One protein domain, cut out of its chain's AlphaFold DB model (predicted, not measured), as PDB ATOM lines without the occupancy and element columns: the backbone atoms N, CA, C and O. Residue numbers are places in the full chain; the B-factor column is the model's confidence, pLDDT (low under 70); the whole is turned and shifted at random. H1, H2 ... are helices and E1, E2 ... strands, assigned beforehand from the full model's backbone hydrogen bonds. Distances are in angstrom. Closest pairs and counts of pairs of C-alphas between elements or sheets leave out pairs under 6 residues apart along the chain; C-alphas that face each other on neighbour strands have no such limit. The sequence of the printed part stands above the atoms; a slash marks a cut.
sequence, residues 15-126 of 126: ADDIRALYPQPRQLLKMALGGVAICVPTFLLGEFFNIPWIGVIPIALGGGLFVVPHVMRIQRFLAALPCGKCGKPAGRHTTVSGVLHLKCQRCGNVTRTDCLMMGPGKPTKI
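What this domain is: This is residues 15 to 126 of the 126 residues of an uncharacterized protein of Verrucomicrobiaceae bacterium (UniProt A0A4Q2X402). Look for a long helical hairpin, H2 and H3, splayed as a narrow V, with a small head at the far end of H3: a strongly twisted three-stranded sheet. Short helix H1 lies at the head, and residues 24 to 30 stand free. The 112 printed residues hold H1, H2, H3, E1, E2 and E3 in that order; the sheet, E1 - E2 - E3, is antiparallel and the class mixed. The whole is loose, with a radius of gyration of the C-alphas of 19.1 A, a rod spanning 62 by 26 by 24 A.

Where its parts are: Find C-alpha 15 at (0.402, -40.260, 47.911), where H1, residues 15 to 21, begins and runs 10.0 A. H2, residues 25 to 49, covers 36.1 A; H3, residues 52 to 80, covers 43.6 A to C-alpha 80 at (-5.463, -30.718, 39.041). E1 is residues 91 to 96, 16.8 A; E2 is 99 to 104, 16.2 A; E3 is 110 to 116, 15.5 A, ending at (5.548, -35.059, 52.155).

How they stand to each other: H1 only just touches H3, with 3 pairs of C-alphas within 8 A, the closest Ile 18 and Ile 74 at 7.8 A. H1 only grazes the sheet, with residues 15 to 18. In the hairpin, residues 35 to 46 of H2 touch residues 52 to 62 of H3 at a shallow tilt of 23 degrees, opposite ways; the closest C-alphas, Phe 43 and Gly 55, are 4.9 A apart. H3 is on the sheet, only just at the sheet's level with a height of 3.9 A; its C-alpha 79 is 3.9 A from that of Gly 91, the closest to E1. The strands form a meander, each the antiparallel neighbour of the one before: N 94 and O 101 are within hydrogen-bond range at 2.8 A, as are N 102 and O 111 at 2.9 A. Every O i to N i+4 pair is within range in H1, 20 of 21 in H2 and 19 of 25 in H3.

The domain as a whole: The farthest C-alphas, Phe 48 and Lys 85, are 61.8 A apart. The printed part has no cut and no long link. Mean pLDDT of the printed part is 70.8; 51 residues are under 70, among them 15 to 28, 52 to 71 and 117 to 126.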
ATOM      1  N   ALA A  15      -0.713 -39.334  48.074       63.53
ATOM      2  CA  ALA A  15       0.402 -40.260  47.911       63.53
ATOM      3  C   ALA A  15       0.067 -41.445  46.991       63.53
ATOM      4  O   ALA A  15       0.931 -41.900  46.231       63.53
ATOM      5  N   ASP A  16      -1.177 -41.921  47.039       61.59
ATOM      6  CA  ASP A  16      -1.646 -43.053  46.239       61.59
ATOM      7  C   ASP A  16      -1.826 -42.666  44.759       61.59
ATOM      8  O   ASP A  16      -1.328 -43.369  43.874       61.59
ATOM      9  N   ASP A  17      -2.388 -41.488  44.476       65.50
ATOM     10  CA  ASP A  17      -2.546 -41.011  43.097       65.50
ATOM     11  C   ASP A  17      -1.214 -40.583  42.462       65.50
ATOM     12  O   ASP A  17      -0.964 -40.833  41.278       65.50
ATOM     13  N   ILE A  18      -0.295 -39.995  43.239       65.25
ATOM     14  CA  ILE A  18       1.043 -39.683  42.720       65.25
ATOM     15  C   ILE A  18       1.831 -40.966  42.450       65.25
ATOM     16  O   ILE A  18       2.568 -41.028  41.464       65.25
ATOM     17  N   ARG A  19       1.669 -42.020  43.263       61.31
ATOM     18  CA  ARG A  19       2.261 -43.335  42.971       61.31
ATOM     19  C   ARG A  19       1.802 -43.887  41.624       61.31
ATOM     20  O   ARG A  19       2.635 -44.464  40.929       61.31
ATOM     21  N   ALA A  20       0.542 -43.674  41.248       60.53
ATOM     22  CA  ALA A  20       0.016 -44.077  39.945       60.53
ATOM     23  C   ALA A  20       0.602 -43.259  38.777       60.53
ATOM     24  O   ALA A  20       0.704 -43.764  37.659       60.53
ATOM     25  N   LEU A  21       1.025 -42.017  39.029       62.62
ATOM     26  CA  LEU A  21       1.618 -41.139  38.019       62.62
ATOM     27  C   LEU A  21       3.099 -41.427  37.730       62.62
ATOM     28  O   LEU A  21       3.627 -40.981  36.705       62.62
ATOM     29  N   TYR A  22       3.789 -42.127  38.635       63.56
ATOM     30  CA  TYR A  22       5.190 -42.474  38.434       63.56
ATOM     31  C   TYR A  22       5.324 -43.609  37.414       63.56
ATOM     32  O   TYR A  22       4.602 -44.606  37.502       63.56
ATOM     33  N   PRO A  23       6.260 -43.491  36.453       59.00
ATOM     34  CA  PRO A  23       6.510 -44.551  35.492       59.00
ATOM     35  C   PRO A  23       6.827 -45.842  36.239       59.00
ATOM     36  O   PRO A  23       7.646 -45.864  37.162       59.00
ATOM     37  N   GLN A  24       6.176 -46.930  35.825       64.75
ATOM     38  CA  GLN A  24       6.489 -48.260  36.335       64.75
ATOM     39  C   GLN A  24       8.004 -48.507  36.231       64.75
ATOM     40  O   GLN A  24       8.637 -48.010  35.294       64.75
ATOM     41  N   PRO A  25       8.605 -49.319  37.116       63.75
ATOM     42  CA  PRO A  25      10.046 -49.594  37.095       63.75
ATOM     43  C   PRO A  25      10.547 -50.056  35.715       63.75
ATOM     44  O   PRO A  25      11.658 -49.727  35.309       63.75
ATOM     45  N   ARG A  26       9.693 -50.726  34.928       67.50
ATOM     46  CA  ARG A  26       9.965 -51.079  33.524       67.50
ATOM     47  C   ARG A  26      10.125 -49.874  32.588       67.50
ATOM     48  O   ARG A  26      10.948 -49.931  31.683       67.50
ATOM     49  N   GLN A  27       9.347 -48.806  32.758       67.56
ATOM     50  CA  GLN A  27       9.500 -47.573  31.978       67.56
ATOM     51  C   GLN A  27      10.762 -46.808  32.383       67.56
ATOM     52  O   GLN A  27      11.479 -46.351  31.500       67.56
ATOM     53  N   LEU A  28      11.080 -46.743  33.680       65.94
ATOM     54  CA  LEU A  28      12.352 -46.194  34.169       65.94
ATOM     55  C   LEU A  28      13.550 -46.935  33.571       65.94
ATOM     56  O   LEU A  28      14.468 -46.302  33.060       65.94
ATOM     57  N   LEU A  29      13.500 -48.270  33.546       72.06
ATOM     58  CA  LEU A  29      14.543 -49.088  32.934       72.06
ATOM     59  C   LEU A  29      14.675 -48.820  31.427       72.06
ATOM     60  O   LEU A  29      15.789 -48.687  30.933       72.06
ATOM     61  N   LYS A  30      13.559 -48.680  30.697       71.50
ATOM     62  CA  LYS A  30      13.573 -48.314  29.268       71.50
ATOM     63  C   LYS A  30      14.158 -46.924  29.023       71.50
ATOM     64  O   LYS A  30      14.896 -46.749  28.062       71.50
ATOM     65  N   MET A  31      13.848 -45.948  29.877       65.75
ATOM     66  CA  MET A  31      14.427 -44.605  29.784       65.75
ATOM     67  C   MET A  31      15.926 -44.621  30.091       65.75
ATOM     68  O   MET A  31      16.689 -43.999  29.361       65.75
ATOM     69  N   ALA A  32      16.356 -45.371  31.109       70.44
ATOM     70  CA  ALA A  32      17.770 -45.543  31.433       70.44
ATOM     71  C   ALA A  32      18.532 -46.220  30.283       70.44
ATOM     72  O   ALA A  32      19.562 -45.716  29.851       70.44
ATOM     73  N   LEU A  33      17.983 -47.304  29.721       75.62
ATOM     74  CA  LEU A  33      18.530 -47.971  28.534       75.62
ATOM     75  C   LEU A  33      18.593 -47.034  27.325       75.62
ATOM     76  O   LEU A  33      19.608 -47.009  26.641       75.62
ATOM     77  N   GLY A  34      17.545 -46.244  27.078       73.00
ATOM     78  CA  GLY A  34      17.525 -45.256  25.999       73.00
ATOM     79  C   GLY A  34      18.566 -44.152  26.189       73.00
ATOM     80  O   GLY A  34      19.266 -43.804  25.245       73.00
ATOM     81  N   GLY A  35      18.723 -43.643  27.414       68.62
ATOM     82  CA  GLY A  35      19.749 -42.658  27.751       68.62
ATOM     83  C   GLY A  35      21.162 -43.205  27.550       68.62
ATOM     84  O   GLY A  35      21.982 -42.563  26.902       68.62
ATOM     85  N   VAL A  36      21.429 -44.429  28.017       74.94
ATOM     86  CA  VAL A  36      22.714 -45.114  27.802       74.94
ATOM     87  C   VAL A  36      22.968 -45.351  26.311       74.94
ATOM     88  O   VAL A  36      24.061 -45.064  25.828       74.94
ATOM     89  N   ALA A  37      21.956 -45.794  25.560       74.50
ATOM     90  CA  ALA A  37      22.059 -46.034  24.123       74.50
ATOM     91  C   ALA A  37      22.344 -44.764  23.308       74.50
ATOM     92  O   ALA A  37      22.871 -44.875  22.208       74.50
ATOM     93  N   ILE A  38      22.021 -43.574  23.821       72.19
ATOM     94  CA  ILE A  38      22.337 -42.296  23.168       72.19
ATOM     95  C   ILE A  38      23.701 -41.775  23.627       72.19
ATOM     96  O   ILE A  38      24.504 -41.372  22.786       72.19
ATOM     97  N   CYS A  39      23.990 -41.811  24.932       71.00
ATOM     98  CA  CYS A  39      25.224 -41.269  25.509       71.00
ATOM     99  C   CYS A  39      26.482 -42.048  25.098       71.00
ATOM    100  O   CYS A  39      27.508 -41.439  24.815       71.00
ATOM    101  N   VAL A  40      26.420 -43.383  25.037       75.31
ATOM    102  CA  VAL A  40      27.581 -44.219  24.677       75.31
ATOM    103  C   VAL A  40      28.088 -43.936  23.252       75.31
ATOM    104  O   VAL A  40      29.272 -43.630  23.104       75.31
ATOM    105  N   PRO A  41      27.252 -43.967  22.193       71.00
ATOM    106  CA  PRO A  41      27.729 -43.691  20.839       71.00
ATOM    107  C   PRO A  41      28.131 -42.229  20.625       71.00
ATOM    108  O   PRO A  41      29.064 -41.976  19.873       71.00
ATOM    109  N   THR A  42      27.491 -41.261  21.289       69.19
ATOM    110  CA  THR A  42      27.898 -39.844  21.189       69.19
ATOM    111  C   THR A  42      29.226 -39.564  21.885       69.19
ATOM    112  O   THR A  42      30.017 -38.780  21.367       69.19
ATOM    113  N   PHE A  43      29.511 -40.231  23.006       70.31
ATOM    114  CA  PHE A  43      30.821 -40.169  23.654       70.31
ATOM    115  C   PHE A  43      31.912 -40.804  22.777       70.31
ATOM    116  O   PHE A  43      32.950 -40.189  22.554       70.31
ATOM    117  N   LEU A  44      31.641 -41.981  22.198       71.75
ATOM    118  CA  LEU A  44      32.557 -42.653  21.265       71.75
ATOM    119  C   LEU A  44      32.825 -41.823  19.999       71.75
ATOM    120  O   LEU A  44      33.961 -41.752  19.545       71.75
ATOM    121  N   LEU A  45      31.802 -41.164  19.444       69.00
ATOM    122  CA  LEU A  45      31.957 -40.236  18.319       69.00
ATOM    123  C   LEU A  45      32.757 -38.987  18.723       69.00
ATOM    124  O   LEU A  45      33.608 -38.542  17.961       69.00
ATOM    125  N   GLY A  46      32.520 -38.428  19.912       65.50
ATOM    126  CA  GLY A  46      33.263 -37.270  20.418       65.50
ATOM    127  C   GLY A  46      34.761 -37.543  20.580       65.50
ATOM    128  O   GLY A  46      35.576 -36.721  20.158       65.50
ATOM    129  N   GLU A  47      35.112 -38.717  21.113       68.44
ATOM    130  CA  GLU A  47      36.490 -39.228  21.167       68.44
ATOM    131  C   GLU A  47      37.075 -39.418  19.762       68.44
ATOM    132  O   GLU A  47      38.157 -38.918  19.466       68.44
ATOM    133  N   PHE A  48      36.329 -40.054  18.850       74.06
ATOM    134  CA  PHE A  48      36.800 -40.317  17.487       74.06
ATOM    135  C   PHE A  48      37.099 -39.038  16.688       74.06
ATOM    136  O   PHE A  48      38.051 -38.998  15.912       74.06
ATOM    137  N   PHE A  49      36.309 -37.979  16.886       76.19
ATOM    138  CA  PHE A  49      36.506 -36.690  16.217       76.19
ATOM    139  C   PHE A  49      37.409 -35.719  16.995       76.19
ATOM    140  O   PHE A  49      37.710 -34.647  16.473       76.19
ATOM    141  N   ASN A  50      37.870 -36.074  18.201       68.88
ATOM    142  CA  ASN A  50      38.677 -35.217  19.083       68.88
ATOM    143  C   ASN A  50      38.002 -33.857  19.390       68.88
ATOM    144  O   ASN A  50      38.657 -32.826  19.551       68.88
ATOM    145  N   ILE A  51      36.662 -33.841  19.438       70.19
ATOM    146  CA  ILE A  51      35.853 -32.649  19.734       70.19
ATOM    147  C   ILE A  51      35.152 -32.878  21.084       70.19
ATOM    148  O   ILE A  51      34.049 -33.434  21.127       70.19
ATOM    149  N   PRO A  52      35.740 -32.420  22.203       60.66
ATOM    150  CA  PRO A  52      35.258 -32.746  23.550       60.66
ATOM    151  C   PRO A  52      33.865 -32.171  23.866       60.66
ATOM    152  O   PRO A  52      33.147 -32.692  24.717       60.66
ATOM    153  N   TRP A  53      33.436 -31.127  23.153       62.50
ATOM    154  CA  TRP A  53      32.133 -30.482  23.359       62.50
ATOM    155  C   TRP A  53      30.938 -31.340  22.916       62.50
ATOM    156  O   TRP A  53      29.833 -31.155  23.427       62.50
ATOM    157  N   ILE A  54      31.141 -32.310  22.017       64.56
ATOM    158  CA  ILE A  54      30.060 -33.162  21.494       64.56
ATOM    159  C   ILE A  54      29.511 -34.104  22.576       64.56
ATOM    160  O   ILE A  54      28.312 -34.374  22.594       64.56
ATOM    161  N   GLY A  55      30.342 -34.532  23.533       59.66
ATOM    162  CA  GLY A  55      29.924 -35.404  24.639       59.66
ATOM    163  C   GLY A  55      29.004 -34.733  25.668       59.66
ATOM    164  O   GLY A  55      28.277 -35.417  26.384       59.66
ATOM    165  N   VAL A  56      28.974 -33.396  25.724       65.50
ATOM    166  CA  VAL A  56      28.157 -32.634  26.690       65.50
ATOM    167  C   VAL A  56      26.715 -32.451  26.201       65.50
ATOM    168  O   VAL A  56      25.773 -32.446  26.994       65.50
ATOM    169  N   ILE A  57      26.527 -32.358  24.883       68.31
ATOM    170  CA  ILE A  57      25.227 -32.194  24.214       68.31
ATOM    171  C   ILE A  57      24.197 -33.271  24.621       68.31
ATOM    172  O   ILE A  57      23.089 -32.899  25.018       68.31
ATOM    173  N   PRO A  58      24.506 -34.583  24.591       63.22
ATOM    174  CA  PRO A  58      23.563 -35.629  24.991       63.22
ATOM    175  C   PRO A  58      23.240 -35.602  26.492       63.22
ATOM    176  O   PRO A  58      22.125 -35.949  26.868       63.22
ATOM    177  N   ILE A  59      24.157 -35.142  27.351       65.50
ATOM    178  CA  ILE A  59      23.916 -35.005  28.798       65.50
ATOM    179  C   ILE A  59      22.954 -33.842  29.065       65.50
ATOM    180  O   ILE A  59      21.992 -33.991  29.818       65.50
ATOM    181  N   ALA A  60      23.168 -32.699  28.409       64.94
ATOM    182  CA  ALA A  60      22.293 -31.536  28.529       64.94
ATOM    183  C   ALA A  60      20.892 -31.814  27.954       64.94
ATOM    184  O   ALA A  60      19.884 -31.509  28.595       64.94
ATOM    185  N   LEU A  61      20.818 -32.454  26.782       67.25
ATOM    186  CA  LEU A  61      19.552 -32.865  26.171       67.25
ATOM    187  C   LEU A  61      18.858 -33.961  26.985       67.25
ATOM    188  O   LEU A  61      17.656 -33.867  27.211       67.25
ATOM    189  N   GLY A  62      19.594 -34.960  27.473       65.06
ATOM    190  CA  GLY A  62      19.066 -36.037  28.309       65.06
ATOM    191  C   GLY A  62      18.549 -35.536  29.660       65.06
ATOM    192  O   GLY A  62      17.467 -35.917  30.089       65.06
ATOM    193  N   GLY A  63      19.253 -34.610  30.310       62.62
ATOM    194  CA  GLY A  63      18.767 -33.972  31.533       62.62
ATOM    195  C   GLY A  63      17.509 -33.136  31.280       62.62
ATOM    196  O   GLY A  63      16.493 -33.311  31.952       62.62
ATOM    197  N   GLY A  64      17.539 -32.264  30.269       61.72
ATOM    198  CA  GLY A  64      16.436 -31.351  29.963       61.72
ATOM    199  C   GLY A  64      15.164 -32.055  29.480       61.72
ATOM    200  O   GLY A  64      14.084 -31.819  30.021       61.72
ATOM    201  N   LEU A  65      15.276 -32.951  28.497       66.38
ATOM    202  CA  LEU A  65      14.124 -33.622  27.884       66.38
ATOM    203  C   LEU A  65      13.467 -34.657  28.793       66.38
ATOM    204  O   LEU A  65      12.311 -34.992  28.562       66.38
ATOM    205  N   PHE A  66      14.157 -35.158  29.819       65.25
ATOM    206  CA  PHE A  66      13.574 -36.138  30.734       65.25
ATOM    207  C   PHE A  66      13.102 -35.508  32.040       65.25
ATOM    208  O   PHE A  66      11.996 -35.809  32.487       65.25
ATOM    209  N   VAL A  67      13.881 -34.604  32.641       66.31
ATOM    210  CA  VAL A  67      13.536 -34.024  33.948       66.31
ATOM    211  C   VAL A  67      12.389 -33.023  33.819       66.31
ATOM    212  O   VAL A  67      11.420 -33.096  34.574       66.31
ATOM    213  N   VAL A  68      12.437 -32.124  32.830       68.75
ATOM    214  CA  VAL A  68      11.443 -31.048  32.672       68.75
ATOM    215  C   VAL A  68      10.014 -31.572  32.475       68.75
ATOM    216  O   VAL A  68       9.133 -31.142  33.226       68.75
ATOM    217  N   PRO A  69       9.721 -32.506  31.546       68.69
ATOM    218  CA  PRO A  69       8.358 -33.017  31.406       68.69
ATOM    219  C   PRO A  69       7.902 -33.811  32.631       68.69
ATOM    220  O   PRO A  69       6.707 -33.826  32.930       68.69
ATOM    221  N   HIS A  70       8.826 -34.431  33.371       68.50
ATOM    222  CA  HIS A  70       8.498 -35.140  34.603       68.50
ATOM    223  C   HIS A  70       8.070 -34.171  35.711       68.50
ATOM    224  O   HIS A  70       7.031 -34.372  36.343       68.50
ATOM    225  N   VAL A  71       8.820 -33.081  35.891       68.69
ATOM    226  CA  VAL A  71       8.484 -32.004  36.832       68.69
ATOM    227  C   VAL A  71       7.175 -31.327  36.423       68.69
ATOM    228  O   VAL A  71       6.287 -31.155  37.258       68.69
ATOM    229  N   MET A  72       6.991 -31.023  35.133       74.00
ATOM    230  CA  MET A  72       5.739 -30.451  34.631       74.00
ATOM    231  C   MET A  72       4.538 -31.376  34.840       74.00
ATOM    232  O   MET A  72       3.463 -30.890  35.188       74.00
ATOM    233  N   ARG A  73       4.683 -32.696  34.656       73.75
ATOM    234  CA  ARG A  73       3.601 -33.655  34.944       73.75
ATOM    235  C   ARG A  73       3.196 -33.624  36.409       73.75
ATOM    236  O   ARG A  73       2.004 -33.554  36.686       73.75
ATOM    237  N   ILE A  74       4.166 -33.632  37.323       73.69
ATOM    238  CA  ILE A  74       3.897 -33.569  38.766       73.69
ATOM    239  C   ILE A  74       3.198 -32.252  39.109       73.69
ATOM    240  O   ILE A  74       2.173 -32.265  39.782       73.69
ATOM    241  N   GLN A  75       3.681 -31.119  38.592       75.00
ATOM    242  CA  GLN A  75       3.044 -29.823  38.834       75.00
ATOM    243  C   GLN A  75       1.614 -29.758  38.290       75.00
ATOM    244  O   GLN A  75       0.723 -29.283  38.992       75.00
ATOM    245  N   ARG A  76       1.371 -30.255  37.070       77.31
ATOM    246  CA  ARG A  76       0.020 -30.323  36.488       77.31
ATOM    247  C   ARG A  76      -0.899 -31.221  37.302       77.31
ATOM    248  O   ARG A  76      -2.048 -30.860  37.518       77.31
ATOM    249  N   PHE A  77      -0.389 -32.355  37.774       77.62
ATOM    250  CA  PHE A  77      -1.142 -33.268  38.621       77.62
ATOM    251  C   PHE A  77      -1.527 -32.610  39.951       77.62
ATOM    252  O   PHE A  77      -2.703 -32.557  40.292       77.62
ATOM    253  N   LEU A  78      -0.559 -32.004  40.645       74.81
ATOM    254  CA  LEU A  78      -0.807 -31.269  41.887       74.81
ATOM    255  C   LEU A  78      -1.794 -30.111  41.687       74.81
ATOM    256  O   LEU A  78      -2.643 -29.864  42.537       74.81
ATOM    257  N   ALA A  79      -1.714 -29.408  40.556       74.81
ATOM    258  CA  ALA A  79      -2.652 -28.342  40.222       74.81
ATOM    259  C   ALA A  79      -4.069 -28.864  39.919       74.81
ATOM    260  O   ALA A  79      -5.039 -28.154  40.187       74.81
ATOM    261  N   ALA A  80      -4.194 -30.082  39.384       79.31
ATOM    262  CA  ALA A  80      -5.463 -30.718  39.041       79.31
ATOM    263  C   ALA A  80      -6.173 -31.372  40.238       79.31
ATOM    264  O   ALA A  80      -7.364 -31.665  40.135       79.31
ATOM    265  N   LEU A  81      -5.482 -31.573  41.367       78.56
ATOM    266  CA  LEU A  81      -6.077 -32.165  42.565       78.56
ATOM    267  C   LEU A  81      -7.291 -31.347  43.048       78.56
ATOM    268  O   LEU A  81      -7.209 -30.113  43.135       78.56
ATOM    269  N   PRO A  82      -8.420 -32.007  43.358       76.50
ATOM    270  CA  PRO A  82      -9.633 -31.321  43.769       76.50
ATOM    271  C   PRO A  82      -9.480 -30.738  45.176       76.50
ATOM    272  O   PRO A  82      -8.927 -31.348  46.085       76.50
ATOM    273  N   CYS A  83     -10.006 -29.535  45.379       78.94
ATOM    274  CA  CYS A  83     -10.101 -28.926  46.696       78.94
ATOM    275  C   CYS A  83     -11.201 -29.610  47.515       78.94
ATOM    276  O   CYS A  83     -12.352 -29.622  47.080       78.94
ATOM    277  N   GLY A  84     -10.882 -30.058  48.734       71.56
ATOM    278  CA  GLY A  84     -11.846 -30.708  49.636       71.56
ATOM    279  C   GLY A  84     -13.104 -29.879  49.934       71.56
ATOM    280  O   GLY A  84     -14.177 -30.438  50.116       71.56
ATOM    281  N   LYS A  85     -13.019 -28.538  49.881       76.19
ATOM    282  CA  LYS A  85     -14.171 -27.656  50.153       76.19
ATOM    283  C   LYS A  85     -15.082 -27.379  48.961       76.19
ATOM    284  O   LYS A  85     -16.278 -27.202  49.140       76.19
ATOM    285  N   CYS A  86     -14.527 -27.223  47.760       79.19
ATOM    286  CA  CYS A  86     -15.300 -26.746  46.601       79.19
ATOM    287  C   CYS A  86     -15.215 -27.651  45.367       79.19
ATOM    288  O   CYS A  86     -15.769 -27.294  44.327       79.19
ATOM    289  N   GLY A  87     -14.488 -28.769  45.455       74.31
ATOM    290  CA  GLY A  87     -14.316 -29.757  44.386       74.31
ATOM    291  C   GLY A  87     -13.534 -29.269  43.162       74.31
ATOM    292  O   GLY A  87     -13.401 -29.996  42.186       74.31
ATOM    293  N   LYS A  88     -13.029 -28.031  43.175       83.00
ATOM    294  CA  LYS A  88     -12.327 -27.409  42.041       83.00
ATOM    295  C   LYS A  88     -10.820 -27.597  42.139       83.00
ATOM    296  O   LYS A  88     -10.328 -27.751  43.257       83.00
ATOM    297  N   PRO A  89     -10.091 -27.538  41.011       79.50
ATOM    298  CA  PRO A  89      -8.646 -27.726  41.008       79.50
ATOM    299  C   PRO A  89      -7.958 -26.762  41.976       79.50
ATOM    300  O   PRO A  89      -8.316 -25.580  42.067       79.50
ATOM    301  N   ALA A  90      -6.976 -27.279  42.713       79.25
ATOM    302  CA  ALA A  90      -6.179 -26.485  43.626       79.25
ATOM    303  C   ALA A  90      -5.454 -25.368  42.859       79.25
ATOM    304  O   ALA A  90      -5.561 -24.196  43.195       79.25
ATOM    305  N   GLY A  91      -4.774 -25.699  41.765       75.94
ATOM    306  CA  GLY A  91      -4.024 -24.742  40.952       75.94
ATOM    307  C   GLY A  91      -2.668 -24.337  41.544       75.94
ATOM    308  O   GLY A  91      -1.713 -24.180  40.787       75.94
ATOM    309  N   ARG A  92      -2.528 -24.209  42.874       78.56
ATOM    310  CA  ARG A  92      -1.239 -23.938  43.543       78.56
ATOM    311  C   ARG A  92      -0.971 -24.899  44.697       78.56
ATOM    312  O   ARG A  92      -1.890 -25.325  45.392       78.56
ATOM    313  N   HIS A  93       0.306 -25.182  44.929       80.19
ATOM    314  CA  HIS A  93       0.784 -25.924  46.090       80.19
ATOM    315  C   HIS A  93       1.885 -25.135  46.800       80.19
ATOM    316  O   HIS A  93       2.620 -24.372  46.177       80.19
ATOM    317  N   THR A  94       1.975 -25.311  48.109       80.75
ATOM    318  CA  THR A  94       3.016 -24.752  48.971       80.75
ATOM    319  C   THR A  94       3.497 -25.848  49.901       80.75
ATOM    320  O   THR A  94       2.685 -26.609  50.422       80.75
ATOM    321  N   THR A  95       4.798 -25.936  50.130       77.94
ATOM    322  CA  THR A  95       5.377 -26.887  51.078       77.94
ATOM    323  C   THR A  95       5.670 -26.174  52.392       77.94
ATOM    324  O   THR A  95       6.348 -25.150  52.410       77.94
ATOM    325  N   VAL A  96       5.136 -26.691  53.499       78.69
ATOM    326  CA  VAL A  96       5.378 -26.161  54.850       78.69
ATOM    327  C   VAL A  96       5.901 -27.309  55.698       78.69
ATOM    328  O   VAL A  96       5.242 -28.340  55.813       78.69
ATOM    329  N   SER A  97       7.114 -27.172  56.236       76.69
ATOM    330  CA  SER A  97       7.768 -28.223  57.037       76.69
ATOM    331  C   SER A  97       7.837 -29.587  56.327       76.69
ATOM    332  O   SER A  97       7.673 -30.635  56.944       76.69
ATOM    333  N   GLY A  98       8.021 -29.575  55.003       70.38
ATOM    334  CA  GLY A  98       8.034 -30.777  54.168       70.38
ATOM    335  C   GLY A  98       6.650 -31.331  53.826       70.38
ATOM    336  O   GLY A  98       6.564 -32.145  52.921       70.38
ATOM    337  N   VAL A  99       5.561 -30.888  54.457       76.75
ATOM    338  CA  VAL A  99       4.193 -31.313  54.115       76.75
ATOM    339  C   VAL A  99       3.680 -30.495  52.937       76.75
ATOM    340  O   VAL A  99       3.863 -29.277  52.878       76.75
ATOM    341  N   LEU A 100       3.030 -31.158  51.984       79.25
ATOM    342  CA  LEU A 100       2.448 -30.501  50.827       79.25
ATOM    343  C   LEU A 100       1.050 -29.965  51.175       79.25
ATOM    344  O   LEU A 100       0.151 -30.699  51.593       79.25
ATOM    345  N   HIS A 101       0.865 -28.663  50.992       81.69
ATOM    346  CA  HIS A 101      -0.410 -27.975  51.147       81.69
ATOM    347  C   HIS A 101      -0.908 -27.521  49.779       81.69
ATOM    348  O   HIS A 101      -0.175 -26.897  49.013       81.69
ATOM    349  N   LEU A 102      -2.169 -27.802  49.472       80.62
ATOM    350  CA  LEU A 102      -2.819 -27.381  48.237       80.62
ATOM    351  C   LEU A 102      -3.669 -26.150  48.511       80.62
ATOM    352  O   LEU A 102      -4.560 -26.179  49.358       80.62
ATOM    353  N   LYS A 103      -3.417 -25.064  47.784       83.25
ATOM    354  CA  LYS A 103      -4.193 -23.830  47.887       83.25
ATOM    355  C   LYS A 103      -5.117 -23.731  46.695       83.25
ATOM    356  O   LYS A 103      -4.624 -23.609  45.583       83.25
ATOM    357  N   CYS A 104      -6.428 -23.717  46.930       83.81
ATOM    358  CA  CYS A 104      -7.417 -23.589  45.869       83.81
ATOM    359  C   CYS A 104      -7.396 -22.209  45.213       83.81
ATOM    360  O   CYS A 104      -7.509 -21.185  45.886       83.81
ATOM    361  N   GLN A 105      -7.343 -22.187  43.884       82.88
ATOM    362  CA  GLN A 105      -7.343 -20.968  43.088       82.88
ATOM    363  C   GLN A 105      -8.678 -20.216  43.168       82.88
ATOM    364  O   GLN A 105      -8.694 -18.999  43.018       82.88
ATOM    365  N   ARG A 106      -9.795 -20.918  43.416       83.25
ATOM    366  CA  ARG A 106     -11.131 -20.301  43.429       83.25
ATOM    367  C   ARG A 106     -11.611 -19.892  44.816       83.25
ATOM    368  O   ARG A 106     -12.084 -18.776  44.966       83.25
ATOM    369  N   CYS A 107     -11.535 -20.780  45.809       82.12
ATOM    370  CA  CYS A 107     -11.999 -20.465  47.166       82.12
ATOM    371  C   CYS A 107     -10.880 -19.978  48.096       82.12
ATOM    372  O   CYS A 107     -11.156 -19.624  49.236       82.12
ATOM    373  N   GLY A 108      -9.618 -20.006  47.655       81.31
ATOM    374  CA  GLY A 108      -8.467 -19.606  48.468       81.31
ATOM    375  C   GLY A 108      -8.127 -20.565  49.611       81.31
ATOM    376  O   GLY A 108      -7.104 -20.368  50.266       81.31
ATOM    377  N   ASN A 109      -8.943 -21.601  49.839       82.44
ATOM    378  CA  ASN A 109      -8.763 -22.529  50.946       82.44
ATOM    379  C   ASN A 109      -7.467 -23.322  50.793       82.44
ATOM    380  O   ASN A 109      -7.164 -23.835  49.712       82.44
ATOM    381  N   VAL A 110      -6.742 -23.452  51.900       81.31
ATOM    382  CA  VAL A 110      -5.540 -24.273  51.988       81.31
ATOM    383  C   VAL A 110      -5.932 -25.610  52.597       81.31
ATOM    384  O   VAL A 110      -6.537 -25.660  53.662       81.31
ATOM    385  N   THR A 111      -5.624 -26.689  51.888       78.50
ATOM    386  CA  THR A 111      -5.962 -28.063  52.269       78.50
ATOM    387  C   THR A 111      -4.660 -28.813  52.510       78.50
ATOM    388  O   THR A 111      -3.739 -28.730  51.693       78.50
ATOM    389  N   ARG A 112      -4.556 -29.504  53.645       78.25
ATOM    390  CA  ARG A 112      -3.391 -30.335  53.961       78.25
ATOM    391  C   ARG A 112      -3.504 -31.652  53.193       78.25
ATOM    392  O   ARG A 112      -4.592 -32.213  53.092       78.25
ATOM    393  N   THR A 113      -2.400 -32.134  52.634       76.69
ATOM    394  CA  THR A 113      -2.363 -33.443  51.960       76.69
ATOM    395  C   THR A 113      -1.614 -34.471  52.798       76.69
ATOM    396  O   THR A 113      -0.856 -34.100  53.696       76.69
ATOM    397  N   ASP A 114      -1.803 -35.756  52.486       75.88
ATOM    398  CA  ASP A 114      -1.015 -36.856  53.067       75.88
ATOM    399  C   ASP A 114       0.397 -36.996  52.460       75.88
ATOM    400  O   ASP A 114       1.122 -37.934  52.783       75.88
ATOM    401  N   CYS A 115       0.794 -36.072  51.582       73.56
ATOM    402  CA  CYS A 115       2.076 -36.074  50.892       73.56
ATOM    403  C   CYS A 115       3.117 -35.204  51.614       73.56
ATOM    404  O   CYS A 115       2.894 -34.020  51.877       73.56
ATOM    405  N   LEU A 116       4.309 -35.760  51.820       73.00
ATOM    406  CA  LEU A 116       5.548 -35.059  52.155       73.00
ATOM    407  C   LEU A 116       6.408 -34.888  50.912       73.00
ATOM    408  O   LEU A 116       6.577 -35.825  50.143       73.00
ATOM    409  N   MET A 117       7.022 -33.724  50.754       66.19
ATOM    410  CA  MET A 117       8.017 -33.421  49.739       66.19
ATOM    411  C   MET A 117       9.387 -33.270  50.418       66.19
ATOM    412  O   MET A 117       9.755 -32.191  50.884       66.19
ATOM    413  N   MET A 118      10.140 -34.371  50.508       54.91
ATOM    414  CA  MET A 118      11.533 -34.371  50.974       54.91
ATOM    415  C   MET A 118      12.471 -34.086  49.784       54.91
ATOM    416  O   MET A 118      12.977 -35.000  49.138       54.91
ATOM    417  N   GLY A 119      12.675 -32.805  49.459       55.81
ATOM    418  CA  GLY A 119      13.590 -32.358  48.392       55.81
ATOM    419  C   GLY A 119      13.013 -32.432  46.963       55.81
ATOM    420  O   GLY A 119      11.801 -32.581  46.805       55.81
ATOM    421  N   PRO A 120      13.844 -32.341  45.898       52.94
ATOM    422  CA  PRO A 120      13.410 -32.435  44.490       52.94
ATOM    423  C   PRO A 120      12.982 -33.861  44.071       52.94
ATOM    424  O   PRO A 120      12.994 -34.204  42.890       52.94
ATOM    425  N   GLY A 121      12.644 -34.710  45.044       50.31
ATOM    426  CA  GLY A 121      12.285 -36.110  44.872       50.31
ATOM    427  C   GLY A 121      10.779 -36.373  44.928       50.31
ATOM    428  O   GLY A 121       9.948 -35.474  45.055       50.31
ATOM    429  N   LYS A 122      10.430 -37.657  44.817       56.00
ATOM    430  CA  LYS A 122       9.054 -38.164  44.870       56.00
ATOM    431  C   LYS A 122       8.380 -37.796  46.197       56.00
ATOM    432  O   LYS A 122       8.975 -38.048  47.243       56.00
ATOM    433  N   PRO A 123       7.126 -37.310  46.179       59.72
ATOM    434  CA  PRO A 123       6.389 -37.130  47.412       59.72
ATOM    435  C   PRO A 123       6.044 -38.484  48.049       59.72
ATOM    436  O   PRO A 123       5.625 -39.428  47.369       59.72
ATOM    437  N   THR A 124       6.258 -38.582  49.355       60.09
ATOM    438  CA  THR A 124       6.056 -39.783  50.177       60.09
ATOM    439  C   THR A 124       4.886 -39.595  51.126       60.09
ATOM    440  O   THR A 124       4.625 -38.481  51.563       60.09
ATOM    441  N   LYS A 125       4.178 -40.680  51.438       67.88
ATOM    442  CA  LYS A 125       3.076 -40.656  52.405       67.88
ATOM    443  C   LYS A 125       3.609 -40.302  53.801       67.88
ATOM    444  O   LYS A 125       4.676 -40.809  54.155       67.88
ATOM    445  N   ILE A 126       2.903 -39.422  54.520       62.38
ATOM    446  CA  ILE A 126       3.127 -39.112  55.949       62.38
ATOM    447  C   ILE A 126       2.872 -40.354  56.798       62.38
ATOM    448  O   ILE A 126       1.879 -41.062  56.511       62.38
TER     449      ILE A 126